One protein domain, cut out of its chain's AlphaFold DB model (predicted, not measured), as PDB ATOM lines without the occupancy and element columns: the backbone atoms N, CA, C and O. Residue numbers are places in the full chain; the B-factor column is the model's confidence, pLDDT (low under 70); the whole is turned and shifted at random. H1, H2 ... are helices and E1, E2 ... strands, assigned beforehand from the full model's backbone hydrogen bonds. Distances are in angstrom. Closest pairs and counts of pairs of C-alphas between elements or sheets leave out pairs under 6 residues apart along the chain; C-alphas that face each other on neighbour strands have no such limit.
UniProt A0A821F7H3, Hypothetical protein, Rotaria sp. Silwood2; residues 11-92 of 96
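AT A GLANCE: This is residues 11 to 92 of the 96 residues of the protein "Hypothetical protein" of Rotaria sp. Silwood2 (UniProt A0A821F7H3). This is a small hairpin-built sheet of three strands, E1, E2 and E3, lying between two helices that do not cover it, like three parts strung along an elongated line. H1 lies off one end of the line on a long link, and H2 makes the other end, folding back after a long loop until Tyr 91, its last residue, comes near Leu 42, where E2 begins, and Val 55, where E3 ends. The printed part has 82 residues, with two named helices and three named strands in the order H1, E1, E2, E3, H2; the sheet has the order E1, E2, E3 and is antiparallel throughout, and the class is mixed, helices and strands. The whole is extended, with a radius of gyration of the C-alphas of 20.4 A, and the C-alphas span 60 by 35 by 22 A.

IN THESE COORDINATES: Begin at the sheet and find C-alpha 36 at (107.525, 120.087, 91.697), where E1, residues 36 to 39, starts; it is 9.7 A from first to last C-alpha. E2 is residues 42 to 47 and measures 15.5 A. E3 is residues 50 to 55 and measures 16.8 A. Going outward, find C-alpha 11 at (104.207, 124.405, 108.028), the start of H1, residues 11 to 23, which is 18.6 A long. At the other end of the printed part, H2, residues 74 to 91, is the longest helix, at 27.0 A; it starts at C-alpha 74, (138.251, 107.010, 65.368), and ends at C-alpha 91, (119.459, 110.799, 84.364).

HOW THE PARTS SIT: E1, E2 and E3 form a meander, each strand the antiparallel neighbour of the one before, with E2 as the inner strand and E1 and E3 as edge strands. Look first at E1 and E2, a hairpin with an angle of 151 degrees between their directions, where the facing C-alphas of Ser 36 and Thr 45 are 4.2 A apart. Here N 37 and O 44 are within hydrogen-bond range at 2.9 A, and N 39 and O 42 at 2.8 A. E2 and E3 are also a hairpin, at 155 degrees, and the facing C-alphas of Asn 46 and Ile 51 are 4.4 A apart. Across this pair you will find N 45 and O 52 at 2.8 A and N 50 and O 47 at 2.9 A, both within hydrogen-bond range. H2 is only just not on the sheet, with 4 pairs of C-alphas within 10 A. Its closest C-alphas to E3 are those of Tyr 91 and Val 55, 7.7 A apart, and to E2 those of Tyr 91 and Leu 42, 7.9 A apart. E1 and H2 are apart. H1 is not on the sheet, with 0 pairs of C-alphas within 10 A, and it is apart from E2, E3 and H2. Each O i to N i+4 pair in H1 is within hydrogen-bond range, and 12 of 14 are in H2.

THE WHOLE: The two C-alphas farthest apart are those of Lys 12 and Asp 71, at 60.3 A. The printed part has no cut. The link from H1 to E1, 12 residues, and the link from E3 to H2, 18 residues, are long; the links from E1 to E2 and from E2 to E3 are tight. Residues 22 to 27, of which 22 and 23 belong to H1, stand free, and so do residues 69 to 75, of which 74 and 75 belong to H2. The mean pLDDT of the printed part is 84.8, and the model's confidence is under 70 at residues 56 to 63, residue 90 and residue 92.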
ATOM      1  N   GLU A  11     103.939 123.532 106.879       94.25
ATOM      2  CA  GLU A  11     104.207 124.405 108.028       94.25
ATOM      3  C   GLU A  11     105.286 123.804 108.931       94.25
ATOM      4  O   GLU A  11     106.225 124.491 109.332       94.25
ATOM      5  N   LYS A  12     105.192 122.498 109.206       94.81
ATOM      6  CA  LYS A  12     106.178 121.792 110.027       94.81
ATOM      7  C   LYS A  12     107.542 121.741 109.337       94.81
ATOM      8  O   LYS A  12     108.559 121.953 109.994       94.81
ATOM      9  N   LEU A  13     107.573 121.504 108.024       93.25
ATOM     10  CA  LEU A  13     108.813 121.535 107.241       93.25
ATOM     11  C   LEU A  13     109.461 122.922 107.254       93.25
ATOM     12  O   LEU A  13     110.665 123.035 107.480       93.25
ATOM     13  N   THR A  14     108.657 123.967 107.077       93.44
ATOM     14  CA  THR A  14     109.119 125.361 107.116       93.44
ATOM     15  C   THR A  14     109.734 125.679 108.476       93.44
ATOM     16  O   THR A  14     110.859 126.169 108.535       93.44
ATOM     17  N   GLN A  15     109.062 125.305 109.569       94.88
ATOM     18  CA  GLN A  15     109.565 125.511 110.928       94.88
ATOM     19  C   GLN A  15     110.926 124.835 111.151       94.88
ATOM     20  O   GLN A  15     111.856 125.463 111.655       94.88
ATOM     21  N   ILE A  16     111.078 123.575 110.726       94.00
ATOM     22  CA  ILE A  16     112.345 122.837 110.845       94.00
ATOM     23  C   ILE A  16     113.472 123.555 110.089       94.00
ATOM     24  O   ILE A  16     114.584 123.674 110.604       94.00
ATOM     25  N   LEU A  17     113.199 124.045 108.878       93.12
ATOM     26  CA  LEU A  17     114.193 124.732 108.049       93.12
ATOM     27  C   LEU A  17     114.545 126.122 108.591       93.12
ATOM     28  O   LEU A  17     115.697 126.552 108.487       93.12
ATOM     29  N   GLU A  18     113.589 126.824 109.192       93.44
ATOM     30  CA  GLU A  18     113.844 128.080 109.897       93.44
ATOM     31  C   GLU A  18     114.692 127.873 111.150       93.44
ATOM     32  O   GLU A  18     115.621 128.643 111.402       93.44
ATOM     33  N   ASP A  19     114.419 126.828 111.924       94.31
ATOM     34  CA  ASP A  19     115.190 126.521 113.127       94.31
ATOM     35  C   ASP A  19     116.603 126.041 112.780       94.31
ATOM     36  O   ASP A  19     117.576 126.472 113.404       94.31
ATOM     37  N   ALA A  20     116.752 125.255 111.710       91.44
ATOM     38  CA  ALA A  20     118.057 124.905 111.154       91.44
ATOM     39  C   ALA A  20     118.840 126.146 110.688       91.44
ATOM     40  O   ALA A  20     120.045 126.241 110.921       91.44
ATOM     41  N   ASN A  21     118.160 127.135 110.096       93.44
ATOM     42  CA  ASN A  21     118.759 128.417 109.714       93.44
ATOM     43  C   ASN A  21     119.245 129.249 110.912       93.44
ATOM     44  O   ASN A  21     120.195 130.017 110.778       93.44
ATOM     45  N   LYS A  22     118.618 129.109 112.085       94.31
ATOM     46  CA  LYS A  22     119.037 129.808 113.315       94.31
ATOM     47  C   LYS A  22     120.228 129.137 114.001       94.31
ATOM     48  O   LYS A  22     120.868 129.765 114.840       94.31
ATOM     49  N   TYR A  23     120.518 127.877 113.673       93.25
ATOM     50  CA  TYR A  23     121.504 127.074 114.395       93.25
ATOM     51  C   TYR A  23     122.935 127.612 114.274       93.25
ATOM     52  O   TYR A  23     123.694 127.556 115.241       93.25
ATOM     53  N   HIS A  24     123.318 128.141 113.108       91.31
ATOM     54  CA  HIS A  24     124.677 128.620 112.882       91.31
ATOM     55  C   HIS A  24     124.688 130.035 112.282       91.31
ATOM     56  O   HIS A  24     124.185 130.229 111.178       91.31
ATOM     57  N   PRO A  25     125.333 131.023 112.935       90.31
ATOM     58  CA  PRO A  25     125.228 132.436 112.555       90.31
ATOM     59  C   PRO A  25     125.796 132.754 111.164       90.31
ATOM     60  O   PRO A  25     125.397 133.735 110.549       90.31
ATOM     61  N   ASN A  26     126.711 131.918 110.657       93.69
ATOM     62  CA  ASN A  26     127.373 132.135 109.366       93.69
ATOM     63  C   ASN A  26     126.866 131.217 108.241       93.69
ATOM     64  O   ASN A  26     127.418 131.263 107.143       93.69
ATOM     65  N   ILE A  27     125.885 130.342 108.495       90.44
ATOM     66  CA  ILE A  27     125.366 129.417 107.474       90.44
ATOM     67  C   ILE A  27     123.891 129.724 107.258       90.44
ATOM     68  O   ILE A  27     123.086 129.588 108.170       90.44
ATOM     69  N   LYS A  28     123.543 130.108 106.028       92.56
ATOM     70  CA  LYS A  28     122.161 130.325 105.603       92.56
ATOM     71  C   LYS A  28     121.757 129.235 104.616       92.56
ATOM     72  O   LYS A  28     122.348 129.110 103.547       92.56
ATOM     73  N   LEU A  29     120.743 128.467 104.978       91.06
ATOM     74  CA  LEU A  29     120.074 127.483 104.143       91.06
ATOM     75  C   LEU A  29     119.026 128.184 103.277       91.06
ATOM     76  O   LEU A  29     118.051 128.750 103.779       91.06
ATOM     77  N   THR A  30     119.220 128.124 101.966       92.25
ATOM     78  CA  THR A  30     118.188 128.430 100.973       92.25
ATOM     79  C   THR A  30     117.446 127.149 100.629       92.25
ATOM     80  O   THR A  30     118.085 126.128 100.373       92.25
ATOM     81  N   TYR A  31     116.120 127.197 100.614       92.00
ATOM     82  CA  TYR A  31     115.284 126.037 100.343       92.00
ATOM     83  C   TYR A  31     114.086 126.427  99.480       92.00
ATOM     84  O   TYR A  31     113.678 127.586  99.457       92.00
ATOM     85  N   ASP A  32     113.535 125.433  98.797       91.19
ATOM     86  CA  ASP A  32     112.280 125.513  98.062       91.19
ATOM     87  C   ASP A  32     111.450 124.275  98.437       91.19
ATOM     88  O   ASP A  32     112.007 123.193  98.655       91.19
ATOM     89  N   ILE A  33     110.141 124.448  98.609       91.88
ATOM     90  CA  ILE A  33     109.212 123.397  99.041       91.88
ATOM     91  C   ILE A  33     108.060 123.372  98.050       91.88
ATOM     92  O   ILE A  33     107.331 124.348  97.896       91.88
ATOM     93  N   GLY A  34     107.838 122.217  97.436       91.00
ATOM     94  CA  GLY A  34     106.703 122.038  96.552       91.00
ATOM     95  C   GLY A  34     106.589 120.622  96.024       91.00
ATOM     96  O   GLY A  34     107.469 119.781  96.209       91.00
ATOM     97  N   ASN A  35     105.488 120.374  95.321       91.00
ATOM     98  CA  ASN A  35     105.261 119.099  94.646       91.00
ATOM     99  C   ASN A  35     106.117 118.962  93.385       91.00
ATOM    100  O   ASN A  35     106.326 117.846  92.923       91.00
ATOM    101  N   SER A  36     106.597 120.074  92.822       90.75
ATOM    102  CA  SER A  36     107.525 120.087  91.697       90.75
ATOM    103  C   SER A  36     108.681 121.027  92.007       90.75
ATOM    104  O   SER A  36     108.444 122.184  92.343       90.75
ATOM    105  N   ILE A  37     109.912 120.529  91.916       91.19
ATOM    106  CA  ILE A  37     111.121 121.276  92.263       91.19
ATOM    107  C   ILE A  37     112.230 120.982  91.259       91.19
ATOM    108  O   ILE A  37     112.386 119.853  90.782       91.19
ATOM    109  N   SER A  38     113.014 122.005  90.938       88.00
ATOM    110  CA  SER A  38     114.227 121.839  90.147       88.00
ATOM    111  C   SER A  38     115.383 121.450  91.069       88.00
ATOM    112  O   SER A  38     115.710 122.174  92.008       88.00
ATOM    113  N   PHE A  39     116.018 120.316  90.797       86.19
ATOM    114  CA  PHE A  39     117.200 119.851  91.514       86.19
ATOM    115  C   PHE A  39     118.282 119.457  90.508       86.19
ATOM    116  O   PHE A  39     118.146 118.481  89.768       86.19
ATOM    117  N   HIS A  40     119.364 120.238  90.469       83.62
ATOM    118  CA  HIS A  40     120.366 120.184  89.400       83.62
ATOM    119  C   HIS A  40     119.718 120.324  88.006       83.62
ATOM    120  O   HIS A  40     118.932 121.240  87.789       83.62
ATOM    121  N   ASP A  41     120.032 119.430  87.065       78.44
ATOM    122  CA  ASP A  41     119.502 119.448  85.693       78.44
ATOM    123  C   ASP A  41     118.132 118.747  85.568       78.44
ATOM    124  O   ASP A  41     117.665 118.466  84.460       78.44
ATOM    125  N   LEU A  42     117.505 118.400  86.698       82.88
ATOM    126  CA  LEU A  42     116.261 117.641  86.751       82.88
ATOM    127  C   LEU A  42     115.128 118.492  87.313       82.88
ATOM    128  O   LEU A  42     115.245 119.093  88.376       82.88
ATOM    129  N   GLN A  43     113.988 118.455  86.639       88.62
ATOM    130  CA  GLN A  43     112.707 118.822  87.211       88.62
ATOM    131  C   GLN A  43     112.086 117.570  87.833       88.62
ATOM    132  O   GLN A  43     111.717 116.625  87.128       88.62
ATOM    133  N   MET A  44     111.986 117.555  89.156       88.75
ATOM    134  CA  MET A  44     111.402 116.464  89.931       88.75
ATOM    135  C   MET A  44     109.957 116.812  90.264       88.75
ATOM    136  O   MET A  44     109.690 117.924  90.707       88.75
ATOM    137  N   THR A  45     109.024 115.885  90.067       91.44
ATOM    138  CA  THR A  45     107.612 116.073  90.424       91.44
ATOM    139  C   THR A  45     107.108 114.875  91.215       91.44
ATOM    140  O   THR A  45     107.304 113.731  90.816       91.44
ATOM    141  N   ASN A  46     106.470 115.121  92.353       89.75
ATOM    142  CA  ASN A  46     105.816 114.098  93.151       89.75
ATOM    143  C   ASN A  46     104.338 114.004  92.757       89.75
ATOM    144  O   ASN A  46     103.570 114.945  92.956       89.75
ATOM    145  N   HIS A  47     103.950 112.851  92.223       89.44
ATOM    146  CA  HIS A  47     102.565 112.485  91.967       89.44
ATOM    147  C   HIS A  47     102.129 111.474  93.026       89.44
ATOM    148  O   HIS A  47     102.362 110.275  92.866       89.44
ATOM    149  N   ASP A  48     101.547 111.963  94.121       86.88
ATOM    150  CA  ASP A  48     100.935 111.143  95.176       86.88
ATOM    151  C   ASP A  48     101.837 110.002  95.692       86.88
ATOM    152  O   ASP A  48     101.423 108.853  95.841       86.88
ATOM    153  N   GLY A  49     103.114 110.311  95.940       84.62
ATOM    154  CA  GLY A  49     104.120 109.362  96.427       84.62
ATOM    155  C   GLY A  49     104.975 108.733  95.325       84.62
ATOM    156  O   GLY A  49     105.955 108.047  95.622       84.62
ATOM    157  N   LYS A  50     104.663 108.991  94.051       87.50
ATOM    158  CA  LYS A  50     105.495 108.589  92.915       87.50
ATOM    159  C   LYS A  50     106.284 109.780  92.385       87.50
ATOM    160  O   LYS A  50     105.734 110.676  91.750       87.50
ATOM    161  N   ILE A  51     107.596 109.747  92.590       88.69
ATOM    162  CA  ILE A  51     108.506 110.759  92.051       88.69
ATOM    163  C   ILE A  51     108.762 110.466  90.571       88.69
ATOM    164  O   ILE A  51     109.223 109.382  90.209       88.69
ATOM    165  N   THR A  52     108.471 111.438  89.718       89.00
ATOM    166  CA  THR A  52     108.869 111.473  88.311       89.00
ATOM    167  C   THR A  52     109.963 112.517  88.129       89.00
ATOM    168  O   THR A  52     109.997 113.542  88.810       89.00
ATOM    169  N   THR A  53     110.892 112.250  87.218       86.62
ATOM    170  CA  THR A  53     111.953 113.186  86.849       86.62
ATOM    171  C   THR A  53     111.833 113.517  85.370       86.62
ATOM    172  O   THR A  53     111.498 112.665  84.546       86.62
ATOM    173  N   SER A  54     112.092 114.769  85.023       83.88
ATOM    174  CA  SER A  54     112.216 115.216  83.641       83.88
ATOM    175  C   SER A  54     113.456 116.088  83.509       83.88
ATOM    176  O   SER A  54     113.818 116.808  84.432       83.88
ATOM    177  N   VAL A  55     114.147 115.983  82.381       78.75
ATOM    178  CA  VAL A  55     115.310 116.821  82.074       78.75
ATOM    179  C   VAL A  55     114.810 117.939  81.175       78.75
ATOM    180  O   VAL A  55     114.226 117.657  80.126       78.75
ATOM    181  N   HIS A  56     115.026 119.197  81.558       68.38
ATOM    182  CA  HIS A  56     114.732 120.299  80.648       68.38
ATOM    183  C   HIS A  56     115.757 120.289  79.510       68.38
ATOM    184  O   HIS A  56     116.955 120.470  79.727       68.38
ATOM    185  N   HIS A  57     115.283 120.047  78.290       64.19
ATOM    186  CA  HIS A  57     116.105 120.053  77.092       64.19
ATOM    187  C   HIS A  57     116.019 121.433  76.439       64.19
ATOM    188  O   HIS A  57     114.953 121.842  75.990       64.19
ATOM    189  N   LYS A  58     117.134 122.167  76.403       62.53
ATOM    190  CA  LYS A  58     117.231 123.384  75.593       62.53
ATOM    191  C   LYS A  58     117.633 122.964  74.184       62.53
ATOM    192  O   LYS A  58     118.763 122.521  74.014       62.53
ATOM    193  N   ASP A  59     116.768 123.166  73.192       61.97
ATOM    194  CA  ASP A  59     117.029 122.775  71.792       61.97
ATOM    195  C   ASP A  59     118.360 123.340  71.253       61.97
ATOM    196  O   ASP A  59     119.086 122.694  70.509       61.97
ATOM    197  N   ALA A  60     118.751 124.539  71.701       62.44
ATOM    198  CA  ALA A  60     120.022 125.170  71.330       62.44
ATOM    199  C   ALA A  60     121.273 124.545  71.990       62.44
ATOM    200  O   ALA A  60     122.391 124.957  71.687       62.44
ATOM    201  N   ALA A  61     121.099 123.619  72.935       62.38
ATOM    202  CA  ALA A  61     122.164 122.931  73.660       62.38
ATOM    203  C   ALA A  61     122.275 121.449  73.265       62.38
ATOM    204  O   ALA A  61     122.926 120.678  73.981       62.38
ATOM    205  N   GLU A  62     121.667 121.040  72.143       64.31
ATOM    206  CA  GLU A  62     121.938 119.724  71.580       64.31
ATOM    207  C   GLU A  62     123.452 119.578  71.354       64.31
ATOM    208  O   GLU A  62     124.067 120.396  70.661       64.31
ATOM    209  N   PRO A  63     124.096 118.563  71.958       68.12
ATOM    210  CA  PRO A  63     125.496 118.306  71.690       68.12
ATOM    211  C   PRO A  63     125.618 117.969  70.211       68.12
ATOM    212  O   PRO A  63     125.061 116.967  69.763       68.12
ATOM    213  N   TYR A  64     126.353 118.790  69.465       75.62
ATOM    214  CA  TYR A  64     126.641 118.508  68.069       75.62
ATOM    215  C   TYR A  64     127.308 117.134  67.957       75.62
ATOM    216  O   TYR A  64     128.444 116.931  68.398       75.62
ATOM    217  N   VAL A  65     126.580 116.175  67.387       80.69
ATOM    218  CA  VAL A  65     127.121 114.853  67.093       80.69
ATOM    219  C   VAL A  65     127.929 114.976  65.816       80.69
ATOM    220  O   VAL A  65     127.398 115.181  64.727       80.69
ATOM    221  N   VAL A  66     129.239 114.848  65.975       83.00
ATOM    222  CA  VAL A  66     130.197 114.912  64.881       83.00
ATOM    223  C   VAL A  66     129.874 113.819  63.837       83.00
ATOM    224  O   VAL A  66     129.863 112.633  64.183       83.00
ATOM    225  N   PRO A  67     129.621 114.170  62.558       83.62
ATOM    226  CA  PRO A  67     129.296 113.197  61.515       83.62
ATOM    227  C   PRO A  67     130.468 112.257  61.235       83.62
ATOM    228  O   PRO A  67     131.604 112.709  61.159       83.62
ATOM    229  N   PHE A  68     130.216 110.980  60.940       80.69
ATOM    230  CA  PHE A  68     131.281 109.999  60.647       80.69
ATOM    231  C   PHE A  68     132.132 110.336  59.403       80.69
ATOM    232  O   PHE A  68     133.199 109.775  59.200       80.69
ATOM    233  N   LYS A  69     131.652 111.258  58.557       85.06
ATOM    234  CA  LYS A  69     132.376 111.780  57.384       85.06
ATOM    235  C   LYS A  69     133.375 112.894  57.716       85.06
ATOM    236  O   LYS A  69     134.051 113.381  56.818       85.06
ATOM    237  N   SER A  70     133.403 113.355  58.959       84.81
ATOM    238  CA  SER A  70     134.353 114.371  59.408       84.81
ATOM    239  C   SER A  70     135.750 113.774  59.592       84.81
ATOM    240  O   SER A  70     135.894 112.590  59.896       84.81
ATOM    241  N   ASP A  71     136.778 114.603  59.431       87.25
ATOM    242  CA  ASP A  71     138.187 114.201  59.521       87.25
ATOM    243  C   ASP A  71     138.676 114.146  60.981       87.25
ATOM    244  O   ASP A  71     139.652 114.779  61.384       87.25
ATOM    245  N   HIS A  72     137.923 113.440  61.826       86.38
ATOM    246  CA  HIS A  72     138.273 113.220  63.224       86.38
ATOM    247  C   HIS A  72     138.780 111.794  63.438       86.38
ATOM    248  O   HIS A  72     138.396 110.846  62.758       86.38
ATOM    249  N   SER A  73     139.661 111.618  64.422       90.00
ATOM    250  CA  SER A  73     140.184 110.297  64.763       90.00
ATOM    251  C   SER A  73     139.082 109.362  65.271       90.00
ATOM    252  O   SER A  73     138.178 109.781  65.993       90.00
ATOM    253  N   ARG A  74     139.219 108.058  64.993       86.25
ATOM    254  CA  ARG A  74     138.251 107.010  65.368       86.25
ATOM    255  C   ARG A  74     137.798 107.053  66.837       86.25
ATOM    256  O   ARG A  74     136.613 106.892  67.114       86.25
ATOM    257  N   HIS A  75     138.720 107.331  67.760       88.94
ATOM    258  CA  HIS A  75     138.428 107.391  69.196       88.94
ATOM    259  C   HIS A  75     137.412 108.490  69.569       88.94
ATOM    260  O   HIS A  75     136.728 108.367  70.581       88.94
ATOM    261  N   ILE A  76     137.283 109.556  68.767       85.69
ATOM    262  CA  ILE A  76     136.281 110.609  68.984       85.69
ATOM    263  C   ILE A  76     134.877 110.037  68.790       85.69
ATOM    264  O   ILE A  76     134.033 110.195  69.666       85.69
ATOM    265  N   PHE A  77     134.646 109.304  67.697       87.31
ATOM    266  CA  PHE A  77     133.348 108.688  67.409       87.31
ATOM    267  C   PHE A  77     132.968 107.623  68.440       87.31
ATOM    268  O   PHE A  77     131.825 107.574  68.891       87.31
ATOM    269  N   GLU A  78     133.931 106.802  68.865       84.88
ATOM    270  CA  GLU A  78     133.717 105.781  69.900       84.88
ATOM    271  C   GLU A  78     133.342 106.416  71.253       84.88
ATOM    272  O   GLU A  78     132.479 105.908  71.977       84.88
ATOM    273  N   ASN A  79     133.917 107.581  71.566       87.50
ATOM    274  CA  ASN A  79     133.605 108.316  72.787       87.50
ATOM    275  C   ASN A  79     132.217 108.973  72.777       87.50
ATOM    276  O   ASN A  79     131.672 109.188  73.860       87.50
ATOM    277  N   ILE A  80     131.609 109.247  71.615       87.06
ATOM    278  CA  ILE A  80     130.252 109.824  71.540       87.06
ATOM    279  C   ILE A  80     129.241 108.899  72.226       87.06
ATOM    280  O   ILE A  80     128.472 109.346  73.078       87.06
ATOM    281  N   ILE A  81     129.283 107.598  71.914       85.19
ATOM    282  CA  ILE A  81     128.390 106.597  72.518       85.19
ATOM    283  C   ILE A  81     128.632 106.527  74.026       85.19
ATOM    284  O   ILE A  81     127.689 106.555  74.817       85.19
ATOM    285  N   ARG A  82     129.903 106.489  74.439       86.06
ATOM    286  CA  ARG A  82     130.276 106.430  75.856       86.06
ATOM    287  C   ARG A  82     129.782 107.656  76.628       86.06
ATOM    288  O   ARG A  82     129.227 107.504  77.712       86.06
ATOM    289  N   ALA A  83     129.938 108.853  76.067       84.31
ATOM    290  CA  ALA A  83     129.463 110.096  76.666       84.31
ATOM    291  C   ALA A  83     127.929 110.136  76.761       84.31
ATOM    292  O   ALA A  83     127.389 110.532  77.796       84.31
ATOM    293  N   ALA A  84     127.225 109.678  75.720       83.25
ATOM    294  CA  ALA A  84     125.768 109.576  75.728       83.25
ATOM    295  C   ALA A  84     125.267 108.593  76.802       83.25
ATOM    296  O   ALA A  84     124.354 108.927  77.556       83.25
ATOM    297  N   LEU A  85     125.904 107.424  76.937       84.44
ATOM    298  CA  LEU A  85     125.568 106.436  77.967       84.44
ATOM    299  C   LEU A  85     125.839 106.954  79.382       84.44
ATOM    300  O   LEU A  85     124.990 106.806  80.256       84.44
ATOM    301  N   LEU A  86     126.980 107.609  79.614       82.81
ATOM    302  CA  LEU A  86     127.285 108.227  80.910       82.81
ATOM    303  C   LEU A  86     126.263 109.310  81.275       82.81
ATOM    304  O   LEU A  86     125.866 109.420  82.434       82.81
ATOM    305  N   ARG A  87     125.798 110.086  80.291       78.31
ATOM    306  CA  ARG A  87     124.722 111.060  80.493       78.31
ATOM    307  C   ARG A  87     123.393 110.370  80.823       78.31
ATOM    308  O   ARG A  87     122.734 110.779  81.771       78.31
ATOM    309  N   ALA A  88     123.033 109.302  80.112       76.88
ATOM    310  CA  ALA A  88     121.827 108.526  80.403       76.88
ATOM    311  C   ALA A  88     121.858 107.906  81.812       76.88
ATOM    312  O   ALA A  88     120.856 107.960  82.520       76.88
ATOM    313  N   LEU A  89     123.014 107.396  82.254       78.56
ATOM    314  CA  LEU A  89     123.210 106.892  83.619       78.56
ATOM    315  C   LEU A  89     123.012 107.976  84.682       78.56
ATOM    316  O   LEU A  89     122.472 107.688  85.741       78.56
ATOM    317  N   ARG A  90     123.411 109.225  84.411       69.06
ATOM    318  CA  ARG A  90     123.157 110.348  85.332       69.06
ATOM    319  C   ARG A  90     121.674 110.707  85.440       69.06
ATOM    320  O   ARG A  90     121.265 111.227  86.472       69.06
ATOM    321  N   TYR A  91     120.888 110.469  84.393       70.69
ATOM    322  CA  TYR A  91     119.459 110.799  84.364       70.69
ATOM    323  C   TYR A  91     118.553 109.645  84.805       70.69
ATOM    324  O   TYR A  91     117.430 109.885  85.241       70.69
ATOM    325  N   SER A  92     119.020 108.400  84.695       63.59
ATOM    326  CA  SER A  92     118.276 107.219  85.126       63.59
ATOM    327  C   SER A  92     118.609 106.873  86.573       63.59
ATOM    328  O   SER A  92     119.739 106.522  86.895       63.59
TER     329      SER A  92